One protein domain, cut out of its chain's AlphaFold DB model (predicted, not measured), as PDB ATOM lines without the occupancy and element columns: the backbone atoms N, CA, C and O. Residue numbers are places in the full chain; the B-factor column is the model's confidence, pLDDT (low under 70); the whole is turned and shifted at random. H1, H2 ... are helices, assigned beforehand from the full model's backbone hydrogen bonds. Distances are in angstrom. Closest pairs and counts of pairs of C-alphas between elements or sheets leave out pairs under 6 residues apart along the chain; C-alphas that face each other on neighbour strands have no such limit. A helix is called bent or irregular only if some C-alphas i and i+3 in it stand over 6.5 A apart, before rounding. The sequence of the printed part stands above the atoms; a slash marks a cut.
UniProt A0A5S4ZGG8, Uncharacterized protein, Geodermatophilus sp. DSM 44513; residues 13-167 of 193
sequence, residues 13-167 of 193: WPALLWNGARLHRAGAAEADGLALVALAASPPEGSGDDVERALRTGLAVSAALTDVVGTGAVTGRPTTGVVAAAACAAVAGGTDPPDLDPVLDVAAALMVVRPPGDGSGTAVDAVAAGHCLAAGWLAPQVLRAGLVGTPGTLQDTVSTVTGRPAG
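This is residues 13 to 167 of the 193 residues of an uncharacterized protein of Geodermatophilus sp. DSM 44513 (UniProt A0A5S4ZGG8). A compact all-helix body has the short helix H4 at its core, with H2, H3, H5 and H6 packed round it. H1 packs on H6 and H2 at one side, and H7 packs on H5 and on residues 68 to 69 of H3 at another. Residues 110 to 121 make a long loop from H5 to H6. The printed part has 155 residues with seven named helices, H1 to H7 in chain order, and no named strand. The radius of gyration of the C-alphas is 14.6 A, and the outline is rounded, spanning 45 by 36 by 25 A.

H1, residues 13 to 25, H2, residues 30 to 41, and H6, residues 122 to 144, form a bundle of three helices side by side. H1 and H2 are a hairpin, opposite ways at a shallow tilt of 12 degrees; H2 touches H1 with residues 32 to 37 alone, closest at the C-alphas of Gly 20 and Gly 33, 6.1 A apart. H1 touches H6 at Leu 17 and Gly 130, their closest C-alphas, 3.9 A apart. H3, residues 48 to 69, and H4, residues 81 to 92, are a hairpin at a shallow tilt of 29 degrees; their closest C-alphas, Gly 58 and Cys 88, are 4.4 A apart. H4 touches H6 at a steep tilt of 40 degrees, with the C-alphas of Ala 86 and Gly 136 closest at 3.8 A. H4 also touches H2, where the C-alphas of Ala 38 and Ala 89 are closest at 5.2 A. H5, residues 101 to 109, touches H4, with the C-alphas of Val 83 and Ala 107 closest at 5.4 A. H7, residues 153 to 162, touches H5 at a steep tilt of 38 degrees, with the C-alphas of Ala 108 and Leu 154 closest at 4.9 A. H1 and H7 are apart. Each O i to N i+4 pair is within hydrogen-bond range in H1, H2, H4, H5 and H7; the counts are 16 of 18 in H3 and 17 of 19 in H6.

H1 begins at C-alpha 13, (242.084, 197.529, 209.269), and is 18.8 A long. H2 measures 16.8 A, H4 16.4 A, H5 12.8 A and H7 13.8 A. H3 measures 31.7 A, with a kink of 25 degrees near residue 63. H6 measures 34.1 A, with a kink of 32 degrees near residue 137; it is only just irregular, C-alphas 137 and 140 being 6.6 A apart. H7 ends at C-alpha 162, (227.272, 221.019, 206.966).

The two C-alphas farthest apart, Glu 45 and Ala 73, are 45.5 A apart. The printed part has no cut. The links H3 to H4 and H5 to H6 are long; residues 77 to 78 in the first pair antiparallel with residues 113 to 114 in the second. The mean pLDDT of the printed part is 91.5, and residues 117 to 122 are under 70.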
ATOM      1  N   TRP A  13     242.199 196.163 208.748       97.19
ATOM      2  CA  TRP A  13     242.084 197.529 209.269       97.19
ATOM      3  C   TRP A  13     243.378 198.357 209.130       97.19
ATOM      4  O   TRP A  13     243.364 199.363 208.413       97.19
ATOM      5  N   PRO A  14     244.519 197.972 209.744       97.38
ATOM      6  CA  PRO A  14     245.758 198.738 209.603       97.38
ATOM      7  C   PRO A  14     246.280 198.763 208.162       97.38
ATOM      8  O   PRO A  14     246.891 199.750 207.747       97.38
ATOM      9  N   ALA A  15     246.023 197.714 207.377       98.06
ATOM     10  CA  ALA A  15     246.440 197.682 205.986       98.06
ATOM     11  C   ALA A  15     245.625 198.641 205.098       98.06
ATOM     12  O   ALA A  15     246.211 199.299 204.241       98.06
ATOM     13  N   LEU A  16     244.317 198.800 205.328       98.44
ATOM     14  CA  LEU A  16     243.477 199.779 204.625       98.44
ATOM     15  C   LEU A  16     243.860 201.221 204.985       98.44
ATOM     16  O   LEU A  16     243.954 202.054 204.084       98.44
ATOM     17  N   LEU A  17     244.181 201.499 206.257       97.25
ATOM     18  CA  LEU A  17     244.714 202.805 206.674       97.25
ATOM     19  C   LEU A  17     245.993 203.160 205.901       97.25
ATOM     20  O   LEU A  17     246.105 204.243 205.323       97.25
ATOM     21  N   TRP A  18     246.956 202.233 205.871       97.12
ATOM     22  CA  TRP A  18     248.226 202.419 205.167       97.12
ATOM     23  C   TRP A  18     248.026 202.584 203.657       97.12
ATOM     24  O   TRP A  18     248.540 203.531 203.052       97.12
ATOM     25  N   ASN A  19     247.267 201.672 203.048       98.00
ATOM     26  CA  ASN A  19     247.073 201.630 201.605       98.00
ATOM     27  C   ASN A  19     246.284 202.845 201.107       98.00
ATOM     28  O   ASN A  19     246.701 203.452 200.125       98.00
ATOM     29  N   GLY A  20     245.222 203.267 201.801       97.50
ATOM     30  CA  GLY A  20     244.456 204.458 201.421       97.50
ATOM     31  C   GLY A  20     245.301 205.733 201.448       97.50
ATOM     32  O   GLY A  20     245.277 206.512 200.496       97.50
ATOM     33  N   ALA A  21     246.157 205.899 202.463       95.69
ATOM     34  CA  ALA A  21     247.091 207.024 202.513       95.69
ATOM     35  C   ALA A  21     248.123 206.997 201.371       95.69
ATOM     36  O   ALA A  21     248.524 208.046 200.862       95.69
ATOM     37  N   ARG A  22     248.578 205.808 200.953       95.75
ATOM     38  CA  ARG A  22     249.507 205.643 199.822       95.75
ATOM     39  C   ARG A  22     248.834 205.916 198.480       95.75
ATOM     40  O   ARG A  22     249.415 206.646 197.683       95.75
ATOM     41  N   LEU A  23     247.636 205.378 198.262       96.38
ATOM     42  CA  LEU A  23     246.833 205.604 197.059       96.38
ATOM     43  C   LEU A  23     246.522 207.091 196.882       96.38
ATOM     44  O   LEU A  23     246.772 207.640 195.813       96.38
ATOM     45  N   HIS A  24     246.105 207.772 197.954       94.88
ATOM     46  CA  HIS A  24     245.873 209.215 197.927       94.88
ATOM     47  C   HIS A  24     247.126 209.999 197.519       94.88
ATOM     48  O   HIS A  24     247.078 210.819 196.607       94.88
ATOM     49  N   ARG A  25     248.280 209.711 198.139       93.88
ATOM     50  CA  ARG A  25     249.553 210.367 197.784       93.88
ATOM     51  C   ARG A  25     250.001 210.082 196.351       93.88
ATOM     52  O   ARG A  25     250.724 210.891 195.783       93.88
ATOM     53  N   ALA A  26     249.617 208.938 195.797       94.12
ATOM     54  CA  ALA A  26     249.908 208.567 194.418       94.12
ATOM     55  C   ALA A  26     248.910 209.165 193.409       94.12
ATOM     56  O   ALA A  26     249.110 208.990 192.212       94.12
ATOM     57  N   GLY A  27     247.851 209.846 193.866       93.88
ATOM     58  CA  GLY A  27     246.776 210.330 192.996       93.88
ATOM     59  C   GLY A  27     245.983 209.197 192.340       93.88
ATOM     60  O   GLY A  27     245.494 209.365 191.226       93.88
ATOM     61  N   ALA A  28     245.905 208.035 192.995       94.94
ATOM     62  CA  ALA A  28     245.183 206.877 192.482       94.94
ATOM     63  C   ALA A  28     243.671 207.136 192.412       94.94
ATOM     64  O   ALA A  28     243.136 207.988 193.131       94.94
ATOM     65  N   ALA A  29     242.981 206.384 191.555       95.94
ATOM     66  CA  ALA A  29     241.541 206.517 191.410       95.94
ATOM     67  C   ALA A  29     240.823 205.987 192.660       95.94
ATOM     68  O   ALA A  29     241.287 205.056 193.319       95.94
ATOM     69  N   GLU A  30     239.644 206.531 192.965       94.75
ATOM     70  CA  GLU A  30     238.816 206.058 194.085       94.75
ATOM     71  C   GLU A  30     238.504 204.557 193.981       94.75
ATOM     72  O   GLU A  30     238.557 203.836 194.980       94.75
ATOM     73  N   ALA A  31     238.263 204.075 192.756       96.81
ATOM     74  CA  ALA A  31     238.012 202.668 192.468       96.81
ATOM     75  C   ALA A  31     239.139 201.745 192.965       96.81
ATOM     76  O   ALA A  31     238.851 200.637 193.410       96.81
ATOM     77  N   ASP A  32     240.397 202.200 192.965       96.69
ATOM     78  CA  ASP A  32     241.530 201.405 193.451       96.69
ATOM     79  C   ASP A  32     241.445 201.192 194.971       96.69
ATOM     80  O   ASP A  32     241.723 200.105 195.478       96.69
ATOM     81  N   GLY A  33     241.013 202.216 195.714       97.56
ATOM     82  CA  GLY A  33     240.788 202.122 197.157       97.56
ATOM     83  C   GLY A  33     239.595 201.231 197.498       97.56
ATOM     84  O   GLY A  33     239.700 200.367 198.370       97.56
ATOM     85  N   LEU A  34     238.484 201.394 196.775       98.31
ATOM     86  CA  LEU A  34     237.298 200.548 196.939       98.31
ATOM     87  C   LEU A  34     237.584 199.084 196.579       98.31
ATOM     88  O   LEU A  34     237.060 198.191 197.238       98.31
ATOM     89  N   ALA A  35     238.468 198.813 195.614       97.12
ATOM     90  CA  ALA A  35     238.859 197.447 195.268       97.12
ATOM     91  C   ALA A  35     239.563 196.756 196.441       97.12
ATOM     92  O   ALA A  35     239.268 195.602 196.746       97.12
ATOM     93  N   LEU A  36     240.442 197.468 197.154       97.38
ATOM     94  CA  LEU A  36     241.077 196.938 198.364       97.38
ATOM     95  C   LEU A  36     240.060 196.666 199.476       97.38
ATOM     96  O   LEU A  36     240.194 195.673 200.187       97.38
ATOM     97  N   VAL A  37     239.043 197.520 199.619       98.50
ATOM     98  CA  VAL A  37     237.955 197.320 200.588       98.50
ATOM     99  C   VAL A  37     237.127 196.085 200.237       98.50
ATOM    100  O   VAL A  37     236.908 195.244 201.107       98.50
ATOM    101  N   ALA A  38     236.718 195.941 198.975       97.50
ATOM    102  CA  ALA A  38     235.967 194.783 198.501       97.50
ATOM    103  C   ALA A  38     236.756 193.484 198.713       97.50
ATOM    104  O   ALA A  38     236.233 192.536 199.293       97.50
ATOM    105  N   LEU A  39     238.038 193.456 198.339       95.81
ATOM    106  CA  LEU A  39     238.916 192.303 198.563       95.81
ATOM    107  C   LEU A  39     239.080 191.963 200.049       95.81
ATOM    108  O   LEU A  39     239.102 190.793 200.413       95.81
ATOM    109  N   ALA A  40     239.189 192.972 200.913       96.75
ATOM    110  CA  ALA A  40     239.314 192.780 202.356       96.75
ATOM    111  C   ALA A  40     238.020 192.291 203.028       96.75
ATOM    112  O   ALA A  40     238.075 191.761 204.139       96.75
ATOM    113  N   ALA A  41     236.864 192.527 202.406       96.94
ATOM    114  CA  ALA A  41     235.552 192.132 202.913       96.94
ATOM    115  C   ALA A  41     235.013 190.841 202.275       96.94
ATOM    116  O   ALA A  41     234.118 190.221 202.848       96.94
ATOM    117  N   SER A  42     235.550 190.447 201.118       95.12
ATOM    118  CA  SER A  42     235.121 189.253 200.394       95.12
ATOM    119  C   SER A  42     235.478 187.980 201.171       95.12
ATOM    120  O   SER A  42     236.581 187.892 201.726       95.12
ATOM    121  N   PRO A  43     234.589 186.975 201.201       91.50
ATOM    122  CA  PRO A  43     234.932 185.664 201.734       91.50
ATOM    123  C   PRO A  43     236.023 184.995 200.872       91.50
ATOM    124  O   PRO A  43     236.168 185.341 199.697       91.50
ATOM    125  N   PRO A  44     236.781 184.020 201.413       85.75
ATOM    126  CA  PRO A  44     237.815 183.300 200.661       85.75
ATOM    127  C   PRO A  44     237.306 182.650 199.367       85.75
ATOM    128  O   PRO A  44     238.051 182.534 198.396       85.75
ATOM    129  N   GLU A  45     236.039 182.239 199.353       85.69
ATOM    130  CA  GLU A  45     235.356 181.613 198.220       85.69
ATOM    131  C   GLU A  45     234.682 182.629 197.278       85.69
ATOM    132  O   GLU A  45     234.047 182.230 196.303       85.69
ATOM    133  N   GLY A  46     234.790 183.930 197.571       81.94
ATOM    134  CA  GLY A  46     234.144 185.006 196.821       81.94
ATOM    135  C   GLY A  46     234.595 185.077 195.362       81.94
ATOM    136  O   GLY A  46     235.767 184.864 195.033       81.94
ATOM    137  N   SER A  47     233.655 185.388 194.467       88.00
ATOM    138  CA  SER A  47     233.932 185.491 193.036       88.00
ATOM    139  C   SER A  47     234.474 186.874 192.645       88.00
ATOM    140  O   SER A  47     234.310 187.863 193.360       88.00
ATOM    141  N   GLY A  48     235.111 186.964 191.471       89.19
ATOM    142  CA  GLY A  48     235.476 188.263 190.889       89.19
ATOM    143  C   GLY A  48     234.250 189.142 190.609       89.19
ATOM    144  O   GLY A  48     234.319 190.357 190.786       89.19
ATOM    145  N   ASP A  49     233.121 188.521 190.267       89.94
ATOM    146  CA  ASP A  49     231.858 189.204 189.982       89.94
ATOM    147  C   ASP A  49     231.272 189.853 191.248       89.94
ATOM    148  O   ASP A  49     230.705 190.945 191.184       89.94
ATOM    149  N   ASP A  50     231.464 189.236 192.421       89.19
ATOM    150  CA  ASP A  50     231.075 189.824 193.710       89.19
ATOM    151  C   ASP A  50     231.885 191.082 194.026       89.19
ATOM    152  O   ASP A  50     231.322 192.095 194.450       89.19
ATOM    153  N   VAL A  51     233.192 191.051 193.755       93.00
ATOM    154  CA  VAL A  51     234.069 192.220 193.897       93.00
ATOM    155  C   VAL A  51     233.644 193.327 192.932       93.00
ATOM    156  O   VAL A  51     233.550 194.486 193.333       93.00
ATOM    157  N   GLU A  52     233.328 192.996 191.679       94.75
ATOM    158  CA  GLU A  52     232.853 193.972 190.693       94.75
ATOM    159  C   GLU A  52     231.498 194.581 191.087       94.75
ATOM    160  O   GLU A  52     231.300 195.797 191.009       94.75
ATOM    161  N   ARG A  53     230.556 193.762 191.565       94.69
ATOM    162  CA  ARG A  53     229.257 194.215 192.084       94.69
ATOM    163  C   ARG A  53     229.422 195.146 193.288       94.69
ATOM    164  O   ARG A  53     228.784 196.202 193.345       94.69
ATOM    165  N   ALA A  54     230.306 194.797 194.219       96.56
ATOM    166  CA  ALA A  54     230.641 195.622 195.373       96.56
ATOM    167  C   ALA A  54     231.264 196.963 194.966       96.56
ATOM    168  O   ALA A  54     230.881 198.015 195.485       96.56
ATOM    169  N   LEU A  55     232.188 196.945 194.003       96.94
ATOM    170  CA  LEU A  55     232.814 198.141 193.439       96.94
ATOM    171  C   LEU A  55     231.788 199.080 192.805       96.94
ATOM    172  O   LEU A  55     231.756 200.266 193.139       96.94
ATOM    173  N   ARG A  56     230.917 198.556 191.933       96.69
ATOM    174  CA  ARG A  56     229.842 199.339 191.301       96.69
ATOM    175  C   ARG A  56     228.933 199.983 192.344       96.69
ATOM    176  O   ARG A  56     228.600 201.158 192.217       96.69
ATOM    177  N   THR A  57     228.584 199.239 193.393       96.69
ATOM    178  CA  THR A  57     227.737 199.742 194.483       96.69
ATOM    179  C   THR A  57     228.424 200.868 195.258       96.69
ATOM    180  O   THR A  57     227.831 201.929 195.446       96.69
ATOM    181  N   GLY A  58     229.690 200.688 195.648       97.38
ATOM    182  CA  GLY A  58     230.463 201.725 196.340       97.38
ATOM    183  C   GLY A  58     230.598 203.010 195.519       97.38
ATOM    184  O   GLY A  58     230.356 204.100 196.036       97.38
ATOM    185  N   LEU A  59     230.903 202.891 194.223       96.88
ATOM    186  CA  LEU A  59     231.005 204.035 193.311       96.88
ATOM    187  C   LEU A  59     229.659 204.745 193.110       96.88
ATOM    188  O   LEU A  59     229.611 205.974 193.102       96.88
ATOM    189  N   ALA A  60     228.559 203.995 192.993       95.62
ATOM    190  CA  ALA A  60     227.220 204.571 192.887       95.62
ATOM    191  C   ALA A  60     226.839 205.361 194.150       95.62
ATOM    192  O   ALA A  60     226.298 206.463 194.051       95.62
ATOM    193  N   VAL A  61     227.170 204.835 195.336       95.81
ATOM    194  CA  VAL A  61     226.982 205.543 196.610       95.81
ATOM    195  C   VAL A  61     227.857 206.794 196.676       95.81
ATOM    196  O   VAL A  61     227.358 207.853 197.046       95.81
ATOM    197  N   SER A  62     229.128 206.709 196.273       95.44
ATOM    198  CA  SER A  62     230.036 207.865 196.224       95.44
ATOM    199  C   SER A  62     229.480 208.995 195.352       95.44
ATOM    200  O   SER A  62     229.382 210.140 195.798       95.44
ATOM    201  N   ALA A  63     229.002 208.660 194.151       93.44
ATOM    202  CA  ALA A  63     228.372 209.623 193.256       93.44
ATOM    203  C   ALA A  63     227.138 210.281 193.901       93.44
ATOM    204  O   ALA A  63     227.038 211.509 193.929       93.44
ATOM    205  N   ALA A  64     226.246 209.478 194.492       92.62
ATOM    206  CA  ALA A  64     225.018 209.958 195.128       92.62
ATOM    207  C   ALA A  64     225.268 210.811 196.389       92.62
ATOM    208  O   ALA A  64     224.465 211.685 196.718       92.62
ATOM    209  N   LEU A  65     226.391 210.620 197.091       91.31
ATOM    210  CA  LEU A  65     226.744 211.420 198.271       91.31
ATOM    211  C   LEU A  65     226.999 212.895 197.942       91.31
ATOM    212  O   LEU A  65     226.875 213.742 198.830       91.31
ATOM    213  N   THR A  66     227.294 213.222 196.682       88.00
ATOM    214  CA  THR A  66     227.379 214.616 196.224       88.00
ATOM    215  C   THR A  66     226.046 215.341 196.426       88.00
ATOM    216  O   THR A  66     226.032 216.466 196.928       88.00
ATOM    217  N   ASP A  67     224.929 214.675 196.127       87.31
ATOM    218  CA  ASP A  67     223.583 215.226 196.305       87.31
ATOM    219  C   ASP A  67     223.163 215.246 197.780       87.31
ATOM    220  O   ASP A  67     222.473 216.165 198.219       87.31
ATOM    221  N   VAL A  68     223.618 214.265 198.571       87.44
ATOM    222  CA  VAL A  68     223.364 214.213 200.022       87.44
ATOM    223  C   VAL A  68     224.035 215.379 200.737       87.44
ATOM    224  O   VAL A  68     223.408 216.050 201.555       87.44
ATOM    225  N   VAL A  69     225.308 215.633 200.428       88.12
ATOM    226  CA  VAL A  69     226.046 216.751 201.017       88.12
ATOM    227  C   VAL A  69     225.544 218.073 200.453       88.12
ATOM    228  O   VAL A  69     225.430 219.025 201.220       88.12
ATOM    229  N   GLY A  70     225.250 218.142 199.151       83.31
ATOM    230  CA  GLY A  70     224.858 219.347 198.416       83.31
ATOM    231  C   GLY A  70     226.046 220.209 197.963       83.31
ATOM    232  O   GLY A  70     227.194 220.015 198.372       83.31
ATOM    233  N   THR A  71     225.785 221.241 197.157       80.19
ATOM    234  CA  THR A  71     226.808 222.182 196.656       80.19
ATOM    235  C   THR A  71     226.844 223.476 197.478       80.19
ATOM    236  O   THR A  71     225.831 223.891 198.032       80.19
ATOM    237  N   GLY A  72     228.011 224.113 197.621       79.50
ATOM    238  CA  GLY A  72     228.160 225.405 198.317       79.50
ATOM    239  C   GLY A  72     229.044 225.376 199.568       79.50
ATOM    240  O   GLY A  72     229.693 224.372 199.869       79.50
ATOM    241  N   ALA A  73     229.102 226.512 200.269       80.12
ATOM    242  CA  ALA A  73     229.857 226.653 201.512       80.12
ATOM    243  C   ALA A  73     229.196 225.853 202.646       80.12
ATOM    244  O   ALA A  73     227.974 225.856 202.780       80.12
ATOM    245  N   VAL A  74     230.014 225.178 203.454       83.69
ATOM    246  CA  VAL A  74     229.578 224.320 204.565       83.69
ATOM    247  C   VAL A  74     230.372 224.648 205.821       83.69
ATOM    248  O   VAL A  74     231.530 225.056 205.730       83.69
ATOM    249  N   THR A  75     229.772 224.435 206.991       85.56
ATOM    250  CA  THR A  75     230.422 224.638 208.299       85.56
ATOM    251  C   THR A  75     231.466 223.577 208.637       85.56
ATOM    252  O   THR A  75     232.246 223.762 209.563       85.56
ATOM    253  N   GLY A  76     231.501 222.479 207.887       86.00
ATOM    254  CA  GLY A  76     232.453 221.388 208.023       86.00
ATOM    255  C   GLY A  76     232.283 220.381 206.890       86.00
ATOM    256  O   GLY A  76     231.268 220.373 206.191       86.00
ATOM    257  N   ARG A  77     233.293 219.534 206.682       87.31
ATOM    258  CA  ARG A  77     233.269 218.483 205.655       87.31
ATOM    259  C   ARG A  77     233.370 217.110 206.319       87.31
ATOM    260  O   ARG A  77     234.426 216.811 206.879       87.31
ATOM    261  N   PRO A  78     232.313 216.282 206.277       90.25
ATOM    262  CA  PRO A  78     232.400 214.915 206.767       90.25
ATOM    263  C   PRO A  78     233.196 214.050 205.779       90.25
ATOM    264  O   PRO A  78     233.162 214.282 204.570       90.25
ATOM    265  N   THR A  79     233.908 213.038 206.276       92.44
ATOM    266  CA  THR A  79     234.585 212.031 205.443       92.44
ATOM    267  C   THR A  79     233.571 211.058 204.831       92.44
ATOM    268  O   THR A  79     233.514 209.887 205.202       92.44
ATOM    269  N   THR A  80     232.758 211.529 203.888       92.81
ATOM    270  CA  THR A  80     231.676 210.740 203.269       92.81
ATOM    271  C   THR A  80     232.164 209.506 202.514       92.81
ATOM    272  O   THR A  80     231.407 208.553 202.363       92.81
ATOM    273  N   GLY A  81     233.445 209.453 202.131       95.94
ATOM    274  CA  GLY A  81     234.066 208.251 201.563       95.94
ATOM    275  C   GLY A  81     233.969 207.011 202.465       95.94
ATOM    276  O   GLY A  81     233.998 205.896 201.955       95.94
ATOM    277  N   VAL A  82     233.777 207.184 203.782       98.06
ATOM    278  CA  VAL A  82     233.465 206.081 204.713       98.06
ATOM    279  C   VAL A  82     232.185 205.349 204.294       98.06
ATOM    280  O   VAL A  82     232.141 204.124 204.322       98.06
ATOM    281  N   VAL A  83     231.158 206.084 203.861       97.69
ATOM    282  CA  VAL A  83     229.838 205.543 203.497       97.69
ATOM    283  C   VAL A  83     229.916 204.750 202.189       97.69
ATOM    284  O   VAL A  83     229.390 203.642 202.107       97.69
ATOM    285  N   ALA A  84     230.644 205.262 201.192       97.88
ATOM    286  CA  ALA A  84     230.898 204.549 199.937       97.88
ATOM    287  C   ALA A  84     231.709 203.259 200.159       97.88
ATOM    288  O   ALA A  84     231.356 202.195 199.646       97.88
ATOM    289  N   ALA A  85     232.764 203.330 200.978       98.62
ATOM    290  CA  ALA A  85     233.557 202.163 201.347       98.62
ATOM    291  C   ALA A  85     232.744 201.141 202.163       98.62
ATOM    292  O   ALA A  85     232.894 199.943 201.946       98.62
ATOM    293  N   ALA A  86     231.845 201.586 203.045       98.50
ATOM    294  CA  ALA A  86     230.970 200.700 203.809       98.50
ATOM    295  C   ALA A  86     229.963 199.958 202.932       98.50
ATOM    296  O   ALA A  86     229.815 198.747 203.076       98.50
ATOM    297  N   ALA A  87     229.329 200.653 201.984       98.19
ATOM    298  CA  ALA A  87     228.458 200.021 200.998       98.19
ATOM    299  C   ALA A  87     229.217 198.963 200.180       98.19
ATOM    300  O   ALA A  87     228.744 197.841 200.017       98.19
ATOM    301  N   CYS A  88     230.430 199.298 199.728       98.56
ATOM    302  CA  CYS A  88     231.306 198.371 199.016       98.56
ATOM    303  C   CYS A  88     231.640 197.131 199.868       98.56
ATOM    304  O   CYS A  88     231.444 196.001 199.427       98.56
ATOM    305  N   ALA A  89     232.080 197.328 201.114       98.50
ATOM    306  CA  ALA A  89     232.421 196.245 202.031       98.50
ATOM    307  C   ALA A  89     231.220 195.353 202.377       98.50
ATOM    308  O   ALA A  89     231.361 194.135 202.469       98.50
ATOM    309  N   ALA A  90     230.040 195.943 202.577       97.75
ATOM    310  CA  ALA A  90     228.824 195.204 202.889       97.75
ATOM    311  C   ALA A  90     228.414 194.294 201.728       97.75
ATOM    312  O   ALA A  90     228.219 193.100 201.942       97.75
ATOM    313  N   VAL A  91     228.376 194.826 200.501       97.75
ATOM    314  CA  VAL A  91     228.033 194.037 199.308       97.75
ATOM    315  C   VAL A  91     229.062 192.941 199.039       97.75
ATOM    316  O   VAL A  91     228.680 191.803 198.776       97.75
ATOM    317  N   ALA A  92     230.357 193.235 199.185       96.81
ATOM    318  CA  ALA A  92     231.409 192.217 199.083       96.81
ATOM    319  C   ALA A  92     231.272 191.121 200.157       96.81
ATOM    320  O   ALA A  92     231.584 189.959 199.908       96.81
ATOM    321  N   GLY A  93     230.775 191.482 201.342       95.06
ATOM    322  CA  GLY A  93     230.465 190.562 202.435       95.06
ATOM    323  C   GLY A  93     229.093 189.880 202.333       95.06
ATOM    324  O   GLY A  93     228.701 189.211 203.288       95.06
ATOM    325  N   GLY A  94     228.365 190.057 201.224       94.25
ATOM    326  CA  GLY A  94     227.102 189.370 200.940       94.25
ATOM    327  C   GLY A  94     225.820 190.121 201.315       94.25
ATOM    328  O   GLY A  94     224.750 189.528 201.244       94.25
ATOM    329  N   THR A  95     225.887 191.392 201.715       94.69
ATOM    330  CA  THR A  95     224.685 192.220 201.917       94.69
ATOM    331  C   THR A  95     224.095 192.641 200.575       94.69
ATOM    332  O   THR A  95     224.812 193.140 199.706       94.69
ATOM    333  N   ASP A  96     222.784 192.491 200.403       91.50
ATOM    334  CA  ASP A  96     222.120 192.955 199.191       91.50
ATOM    335  C   ASP A  96     222.010 194.493 199.174       91.50
ATOM    336  O   ASP A  96     221.762 195.106 200.214       91.50
ATOM    337  N   PRO A  97     222.180 195.157 198.009       88.75
ATOM    338  CA  PRO A  97     222.147 196.620 197.924       88.75
ATOM    339  C   PRO A  97     220.908 197.311 198.533       88.75
ATOM    340  O   PRO A  97     221.073 198.401 199.081       88.75
ATOM    341  N   PRO A  98     219.686 196.739 198.470       88.44
ATOM    342  CA  PRO A  98     218.514 197.316 199.133       88.44
ATOM    343  C   PRO A  98     218.584 197.322 200.667       88.44
ATOM    344  O   PRO A  98     217.894 198.122 201.290       88.44
ATOM    345  N   ASP A  99     219.424 196.479 201.273       91.25
ATOM    346  CA  ASP A  99     219.504 196.282 202.726       91.25
ATOM    347  C   ASP A  99     220.691 197.029 203.359       91.25
ATOM    348  O   ASP A  99     221.146 196.707 204.460       91.25
ATOM    349  N   LEU A 100     221.238 198.028 202.658       94.19
ATOM    350  CA  LEU A 100     222.438 198.738 203.097       94.19
ATOM    351  C   LEU A 100     222.192 199.726 204.241       94.19
ATOM    352  O   LEU A 100     223.134 199.994 204.986       94.19
ATOM    353  N   ASP A 101     220.972 200.243 204.408       93.31
ATOM    354  CA  ASP A 101     220.662 201.341 205.339       93.31
ATOM    355  C   ASP A 101     221.267 201.165 206.748       93.31
ATOM    356  O   ASP A 101     221.980 202.070 207.197       93.31
ATOM    357  N   PRO A 102     221.136 200.003 207.427       94.00
ATOM    358  CA  PRO A 102     221.726 199.819 208.755       94.00
ATOM    359  C   PRO A 102     223.257 199.935 208.771       94.00
ATOM    360  O   PRO A 102     223.836 200.430 209.738       94.00
ATOM    361  N   VAL A 103     223.935 199.490 207.706       96.62
ATOM    362  CA  VAL A 103     225.393 199.631 207.578       96.62
ATOM    363  C   VAL A 103     225.768 201.093 207.360       96.62
ATOM    364  O   VAL A 103     226.769 201.552 207.911       96.62
ATOM    365  N   LEU A 104     224.981 201.832 206.576       95.19
ATOM    366  CA  LEU A 104     225.252 203.242 206.296       95.19
ATOM    367  C   LEU A 104     225.103 204.107 207.553       95.19
ATOM    368  O   LEU A 104     225.894 205.029 207.742       95.19
ATOM    369  N   ASP A 105     224.169 203.772 208.443       93.56
ATOM    370  CA  ASP A 105     224.028 204.447 209.737       93.56
ATOM    371  C   ASP A 105     225.229 204.193 210.659       93.56
ATOM    372  O   ASP A 105     225.736 205.122 211.294       93.56
ATOM    373  N   VAL A 106     225.763 202.965 210.686       96.38
ATOM    374  CA  VAL A 106     227.020 202.675 211.399       96.38
ATOM    375  C   VAL A 106     228.190 203.436 210.768       96.38
ATOM    376  O   VAL A 106     228.987 204.054 211.471       96.38
ATOM    377  N   ALA A 107     228.288 203.430 209.438       97.00
ATOM    378  CA  ALA A 107     229.329 204.140 208.703       97.00
ATOM    379  C   ALA A 107     229.296 205.651 208.978       97.00
ATOM    380  O   ALA A 107     230.347 206.278 209.120       97.00
ATOM    381  N   ALA A 108     228.099 206.228 209.112       94.25
ATOM    382  CA  ALA A 108     227.921 207.633 209.433       94.25
ATOM    383  C   ALA A 108     228.501 208.004 210.805       94.25
ATOM    384  O   ALA A 108     229.184 209.023 210.921       94.25
ATOM    385  N   ALA A 109     228.326 207.144 211.813       94.06
ATOM    386  CA  ALA A 109     228.913 207.335 213.141       94.06
ATOM    387  C   ALA A 109     230.455 207.255 213.150       94.06
ATOM    388  O   ALA A 109     231.096 207.761 214.070       94.06
ATOM    389  N   LEU A 110     231.061 206.640 212.128       95.44
ATOM    390  CA  LEU A 110     232.515 206.526 211.971       95.44
ATOM    391  C   LEU A 110     233.127 207.660 211.133       95.44
ATOM    392  O   LEU A 110     234.346 207.688 210.929       95.44
ATOM    393  N   MET A 111     232.323 208.591 210.615       94.88
ATOM    394  CA  MET A 111     232.837 209.722 209.847       94.88
ATOM    395  C   MET A 111     233.625 210.692 210.733       94.88
ATOM    396  O   MET A 111     233.236 211.014 211.852       94.88
ATOM    397  N   VAL A 112     234.719 211.225 210.192       91.38
ATOM    398  CA  VAL A 112     235.468 212.323 210.803       91.38
ATOM    399  C   VAL A 112     235.009 213.641 210.189       91.38
ATOM    400  O   VAL A 112     234.798 213.746 208.979       91.38
ATOM    401  N   VAL A 113     234.871 214.663 211.030       88.81
ATOM    402  CA  VAL A 113     234.515 216.019 210.610       88.81
ATOM    403  C   VAL A 113     235.771 216.845 210.432       88.81
ATOM    404  O   VAL A 113     236.602 216.943 211.333       88.81
ATOM    405  N   ARG A 114     235.893 217.476 209.269       82.75
ATOM    406  CA  ARG A 114     236.972 218.415 208.987       82.75
ATOM    407  C   ARG A 114     236.483 219.856 209.086       82.75
ATOM    408  O   ARG A 114     235.388 220.142 208.592       82.75
ATOM    409  N   PRO A 115     237.292 220.766 209.657       77.38
ATOM    410  CA  PRO A 115     236.960 222.181 209.683       77.38
ATOM    411  C   PRO A 115     236.885 222.758 208.256       77.38
ATOM    412  O   PRO A 115     237.527 222.234 207.339       77.38
ATOM    413  N   PRO A 116     236.106 223.832 208.053       70.12
ATOM    414  CA  PRO A 116     236.031 224.526 206.779       70.12
ATOM    415  C   PRO A 116     237.301 225.370 206.577       70.12
ATOM    416  O   PRO A 116     237.676 226.143 207.455       70.12
ATOM    417  N   GLY A 117     237.964 225.220 205.428       65.81
ATOM    418  CA  GLY A 117     239.142 226.010 205.045       65.81
ATOM    419  C   GLY A 117     240.373 225.190 204.639       65.81
ATOM    420  O   GLY A 117     240.384 223.961 204.679       65.81
ATOM    421  N   ASP A 118     241.411 225.923 204.248       52.41
ATOM    422  CA  ASP A 118     242.589 225.522 203.458       52.41
ATOM    423  C   ASP A 118     243.642 224.731 204.265       52.41
ATOM    424  O   ASP A 118     244.743 224.450 203.796       52.41
ATOM    425  N   GLY A 119     243.326 224.398 205.519       50.09
ATOM    426  CA  GLY A 119     244.285 223.933 206.519       50.09
ATOM    427  C   GLY A 119     244.596 222.436 206.514       50.09
ATOM    428  O   GLY A 119     245.318 221.974 207.397       50.09
ATOM    429  N   SER A 120     244.074 221.645 205.574       56.94
ATOM    430  CA  SER A 120     244.515 220.255 205.448       56.94
ATOM    431  C   SER A 120     245.760 220.193 204.572       56.94
ATOM    432  O   SER A 120     245.697 220.230 203.348       56.94
ATOM    433  N   GLY A 121     246.927 220.080 205.200       60.44
ATOM    434  CA  GLY A 121     248.105 219.632 204.468       60.44
ATOM    435  C   GLY A 121     247.854 218.247 203.861       60.44
ATOM    436  O   GLY A 121     247.099 217.444 204.415       60.44
ATOM    437  N   THR A 122     248.558 217.927 202.777       63.78
ATOM    438  CA  THR A 122     248.478 216.634 202.067       63.78
ATOM    439  C   THR A 122     248.613 215.412 202.987       63.78
ATOM    440  O   THR A 122     248.092 214.336 202.698       63.78
ATOM    441  N   ALA A 123     249.292 215.556 204.131       72.25
ATOM    442  CA  ALA A 123     249.394 214.515 205.148       72.25
ATOM    443  C   ALA A 123     248.056 214.222 205.856       72.25
ATOM    444  O   ALA A 123     247.741 213.054 206.072       72.25
ATOM    445  N   VAL A 124     247.269 215.252 206.185       80.44
ATOM    446  CA  VAL A 124     245.944 215.111 206.815       80.44
ATOM    447  C   VAL A 124     244.959 214.494 205.825       80.44
ATOM    448  O   VAL A 124     244.203 213.599 206.196       80.44
ATOM    449  N   ASP A 125     245.023 214.902 204.557       85.19
ATOM    450  CA  ASP A 125     244.190 214.337 203.492       85.19
ATOM    451  C   ASP A 125     244.515 212.860 203.228       85.19
ATOM    452  O   ASP A 125     243.610 212.035 203.104       85.19
ATOM    453  N   ALA A 126     245.800 212.492 203.256       88.38
ATOM    454  CA  ALA A 126     246.220 211.099 203.141       88.38
ATOM    455  C   ALA A 126     245.713 210.238 204.309       88.38
ATOM    456  O   ALA A 126     245.232 209.127 204.092       88.38
ATOM    457  N   VAL A 127     245.796 210.737 205.548       89.44
ATOM    458  CA  VAL A 127     245.261 210.019 206.718       89.44
ATOM    459  C   VAL A 127     243.741 209.882 206.617       89.44
ATOM    460  O   VAL A 127     243.221 208.797 206.866       89.44
ATOM    461  N   ALA A 128     243.035 210.931 206.185       92.38
ATOM    462  CA  ALA A 128     241.592 210.884 205.970       92.38
ATOM    463  C   ALA A 128     241.199 209.858 204.891       92.38
ATOM    464  O   ALA A 128     240.235 209.122 205.078       92.38
ATOM    465  N   ALA A 129     241.963 209.750 203.801       94.62
ATOM    466  CA  ALA A 129     241.733 208.738 202.773       94.62
ATOM    467  C   ALA A 129     241.916 207.308 203.311       94.62
ATOM    468  O   ALA A 129     241.085 206.441 203.050       94.62
ATOM    469  N   GLY A 130     242.964 207.069 204.108       96.88
ATOM    470  CA  GLY A 130     243.148 205.803 204.825       96.88
ATOM    471  C   GLY A 130     241.980 205.487 205.759       96.88
ATOM    472  O   GLY A 130     241.457 204.373 205.740       96.88
ATOM    473  N   HIS A 131     241.543 206.483 206.536       97.56
ATOM    474  CA  HIS A 131     240.395 206.373 207.437       97.56
ATOM    475  C   HIS A 131     239.121 205.976 206.695       97.56
ATOM    476  O   HIS A 131     238.465 205.034 207.122       97.56
ATOM    477  N   CYS A 132     238.804 206.622 205.565       98.06
ATOM    478  CA  CYS A 132     237.627 206.288 204.757       98.06
ATOM    479  C   CYS A 132     237.548 204.792 204.434       98.06
ATOM    480  O   CYS A 132     236.514 204.168 204.663       98.06
ATOM    481  N   LEU A 133     238.649 204.208 203.951       98.56
ATOM    482  CA  LEU A 133     238.678 202.796 203.573       98.56
ATOM    483  C   LEU A 133     238.557 201.875 204.791       98.56
ATOM    484  O   LEU A 133     237.762 200.937 204.782       98.56
ATOM    485  N   ALA A 134     239.331 202.147 205.845       98.50
ATOM    486  CA  ALA A 134     239.346 201.309 207.039       98.50
ATOM    487  C   ALA A 134     237.996 201.348 207.772       98.50
ATOM    488  O   ALA A 134     237.410 200.298 208.034       98.50
ATOM    489  N   ALA A 135     237.475 202.549 208.048       98.38
ATOM    490  CA  ALA A 135     236.178 202.762 208.688       98.38
ATOM    491  C   ALA A 135     235.032 202.155 207.874       98.38
ATOM    492  O   ALA A 135     234.162 201.504 208.450       98.38
ATOM    493  N   GLY A 136     235.071 202.297 206.546       98.56
ATOM    494  CA  GLY A 136     234.099 201.663 205.664       98.56
ATOM    495  C   GLY A 136     234.098 200.141 205.799       98.56
ATOM    496  O   GLY A 136     233.049 199.545 206.008       98.56
ATOM    497  N   TRP A 137     235.272 199.506 205.787       98.56
ATOM    498  CA  TRP A 137     235.387 198.060 206.014       98.56
ATOM    499  C   TRP A 137     234.901 197.619 207.408       98.56
ATOM    500  O   TRP A 137     234.308 196.549 207.550       98.56
ATOM    501  N   LEU A 138     235.124 198.435 208.441       98.31
ATOM    502  CA  LEU A 138     234.724 198.114 209.814       98.31
ATOM    503  C   LEU A 138     233.214 198.216 210.045       98.31
ATOM    504  O   LEU A 138     232.685 197.441 210.837       98.31
ATOM    505  N   ALA A 139     232.513 199.130 209.374       98.06
ATOM    506  CA  ALA A 139     231.079 199.345 209.578       98.06
ATOM    507  C   ALA A 139     230.223 198.057 209.497       98.06
ATOM    508  O   ALA A 139     229.516 197.760 210.464       98.06
ATOM    509  N   PRO A 140     230.308 197.221 208.439       97.56
ATOM    510  CA  PRO A 140     229.565 195.961 208.403       97.56
ATOM    511  C   PRO A 140     230.043 194.943 209.451       97.56
ATOM    512  O   PRO A 140     229.251 194.117 209.898       97.56
ATOM    513  N   GLN A 141     231.306 194.993 209.892       96.62
ATOM    514  CA  GLN A 141     231.803 194.123 210.969       96.62
ATOM    515  C   GLN A 141     231.178 194.482 212.320       96.62
ATOM    516  O   GLN A 141     230.775 193.599 213.073       96.62
ATOM    517  N   VAL A 142     231.076 195.779 212.609       95.75
ATOM    518  CA  VAL A 142     230.430 196.324 213.811       95.75
ATOM    519  C   VAL A 142     228.956 195.921 213.842       95.75
ATOM    520  O   VAL A 142     228.494 195.393 214.855       95.75
ATOM    521  N   LEU A 143     228.259 196.047 212.708       94.81
ATOM    522  CA  LEU A 143     226.874 195.596 212.583       94.81
ATOM    523  C   LEU A 143     226.731 194.088 212.834       94.81
ATOM    524  O   LEU A 143     225.879 193.671 213.618       94.81
ATOM    525  N   ARG A 144     227.603 193.259 212.239       94.25
ATOM    526  CA  ARG A 144     227.630 191.800 212.474       94.25
ATOM    527  C   ARG A 144     227.920 191.425 213.927       94.25
ATOM    528  O   ARG A 144     227.446 190.392 214.389       94.25
ATOM    529  N   ALA A 145     228.668 192.254 214.649       94.94
ATOM    530  CA  ALA A 145     228.920 192.087 216.078       94.94
ATOM    531  C   ALA A 145     227.726 192.499 216.967       94.94
ATOM    532  O   ALA A 145     227.821 192.414 218.189       94.94
ATOM    533  N   GLY A 146     226.608 192.939 216.376       94.19
ATOM    534  CA  GLY A 146     225.388 193.333 217.085       94.19
ATOM    535  C   GLY A 146     225.348 194.804 217.504       94.19
ATOM    536  O   GLY A 146     224.427 195.210 218.212       94.19
ATOM    537  N   LEU A 147     226.322 195.615 217.080       92.25
ATOM    538  CA  LEU A 147     226.322 197.054 217.320       92.25
ATOM    539  C   LEU A 147     225.592 197.752 216.170       92.25
ATOM    540  O   LEU A 147     226.061 197.762 215.034       92.25
ATOM    541  N   VAL A 148     224.439 198.335 216.476       90.75
ATOM    542  CA  VAL A 148     223.578 199.006 215.495       90.75
ATOM    543  C   VAL A 148     223.751 200.522 215.563       90.75
ATOM    544  O   VAL A 148     223.960 201.083 216.640       90.75
ATOM    545  N   GLY A 149     223.670 201.184 214.409       83.12
ATOM    546  CA  GLY A 149     223.571 202.640 214.337       83.12
ATOM    547  C   GLY A 149     222.166 203.126 214.704       83.12
ATOM    548  O   GLY A 149     221.208 202.351 214.720       83.12
ATOM    549  N   THR A 150     222.034 204.421 214.987       91.12
ATOM    550  CA  THR A 150     220.713 205.051 215.118       91.12
ATOM    551  C   THR A 150     220.122 205.249 213.715       91.12
ATOM    552  O   THR A 150     220.826 205.782 212.856       91.12
ATOM    553  N   PRO A 151     218.862 204.866 213.449       92.12
ATOM    554  CA  PRO A 151     218.245 205.084 212.142       92.12
ATOM    555  C   PRO A 151     218.302 206.550 211.696       92.12
ATOM    556  O   PRO A 151     217.909 207.432 212.459       92.12
ATOM    557  N   GLY A 152     218.767 206.809 210.471       88.75
ATOM    558  CA  GLY A 152     218.852 208.165 209.904       88.75
ATOM    559  C   GLY A 152     220.084 208.970 210.336       88.75
ATOM    560  O   GLY A 152     220.189 210.163 210.030       88.75
ATOM    561  N   THR A 153     221.053 208.327 211.000       91.62
ATOM    562  CA  THR A 153     222.300 208.965 211.459       91.62
ATOM    563  C   THR A 153     223.052 209.615 210.307       91.62
ATOM    564  O   THR A 153     223.695 210.648 210.504       91.62
ATOM    565  N   LEU A 154     222.987 209.049 209.100       90.62
ATOM    566  CA  LEU A 154     223.653 209.630 207.936       90.62
ATOM    567  C   LEU A 154     223.146 211.045 207.632       90.62
ATOM    568  O   LEU A 154     223.949 211.978 207.542       90.62
ATOM    569  N   GLN A 155     221.832 211.215 207.487       92.56
ATOM    570  CA  GLN A 155     221.231 212.508 207.165       92.56
ATOM    571  C   GLN A 155     221.436 213.499 208.310       92.56
ATOM    572  O   GLN A 155     221.795 214.650 208.053       92.56
ATOM    573  N   ASP A 156     221.295 213.054 209.557       92.19
ATOM    574  CA  ASP A 156     221.487 213.897 210.739       92.19
ATOM    575  C   ASP A 156     222.937 214.369 210.878       92.19
ATOM    576  O   ASP A 156     223.196 215.556 211.100       92.19
ATOM    577  N   THR A 157     223.901 213.466 210.679       91.81
ATOM    578  CA  THR A 157     225.331 213.788 210.739       91.81
ATOM    579  C   THR A 157     225.705 214.756 209.630       91.81
ATOM    580  O   THR A 157     226.324 215.786 209.899       91.81
ATOM    581  N   VAL A 158     225.304 214.482 208.383       91.69
ATOM    582  CA  VAL A 158     225.581 215.398 207.269       91.69
ATOM    583  C   VAL A 158     224.928 216.752 207.526       91.69
ATOM    584  O   VAL A 158     225.589 217.776 207.344       91.69
ATOM    585  N   SER A 159     223.686 216.780 208.011       92.94
ATOM    586  CA  SER A 159     222.979 218.038 208.246       92.94
ATOM    587  C   SER A 159     223.645 218.880 209.331       92.94
ATOM    588  O   SER A 159     223.884 220.075 209.153       92.94
ATOM    589  N   THR A 160     224.020 218.229 210.432       92.38
ATOM    590  CA  THR A 160     224.691 218.858 211.574       92.38
ATOM    591  C   THR A 160     226.063 219.398 211.183       92.38
ATOM    592  O   THR A 160     226.409 220.528 211.516       92.38
ATOM    593  N   VAL A 161     226.849 218.611 210.445       90.00
ATOM    594  CA  VAL A 161     228.217 218.979 210.061       90.00
ATOM    595  C   VAL A 161     228.236 220.093 209.024       90.00
ATOM    596  O   VAL A 161     229.095 220.975 209.080       90.00
ATOM    597  N   THR A 162     227.313 220.049 208.065       89.50
ATOM    598  CA  THR A 162     227.272 221.019 206.966       89.50
ATOM    599  C   THR A 162     226.504 222.294 207.313       89.50
ATOM    600  O   THR A 162     226.698 223.301 206.629       89.50
ATOM    601  N   GLY A 163     225.684 222.268 208.371       90.44
ATOM    602  CA  GLY A 163     224.859 223.393 208.811       90.44
ATOM    603  C   GLY A 163     223.619 223.614 207.939       90.44
ATOM    604  O   GLY A 163     223.074 224.715 207.912       90.44
ATOM    605  N   ARG A 164     223.189 222.595 207.188       89.44
ATOM    606  CA  ARG A 164     222.064 222.655 206.241       89.44
ATOM    607  C   ARG A 164     221.343 221.311 206.160       89.44
ATOM    608  O   ARG A 164     221.956 220.307 206.482       89.44
ATOM    609  N   PRO A 165     220.091 221.251 205.686       91.00
ATOM    610  CA  PRO A 165     219.417 219.973 205.473       91.00
ATOM    611  C   PRO A 165     220.173 219.099 204.461       91.00
ATOM    612  O   PRO A 165     220.483 219.560 203.359       91.00
ATOM    613  N   ALA A 166     220.460 217.853 204.832       90.75
ATOM    614  CA  ALA A 166     221.028 216.855 203.933       90.75
ATOM    615  C   ALA A 166     219.994 216.389 202.896       90.75
ATOM    616  O   ALA A 166     218.794 216.322 203.168       90.75
ATOM    617  N   GLY A 167     220.474 216.025 201.707       88.25
ATOM    618  CA  GLY A 167     219.672 215.302 200.726       88.25
ATOM    619  C   GLY A 167     219.399 213.855 201.153       88.25
ATOM    620  O   GLY A 167     219.941 213.347 202.136       88.25
TER     621      GLY A 167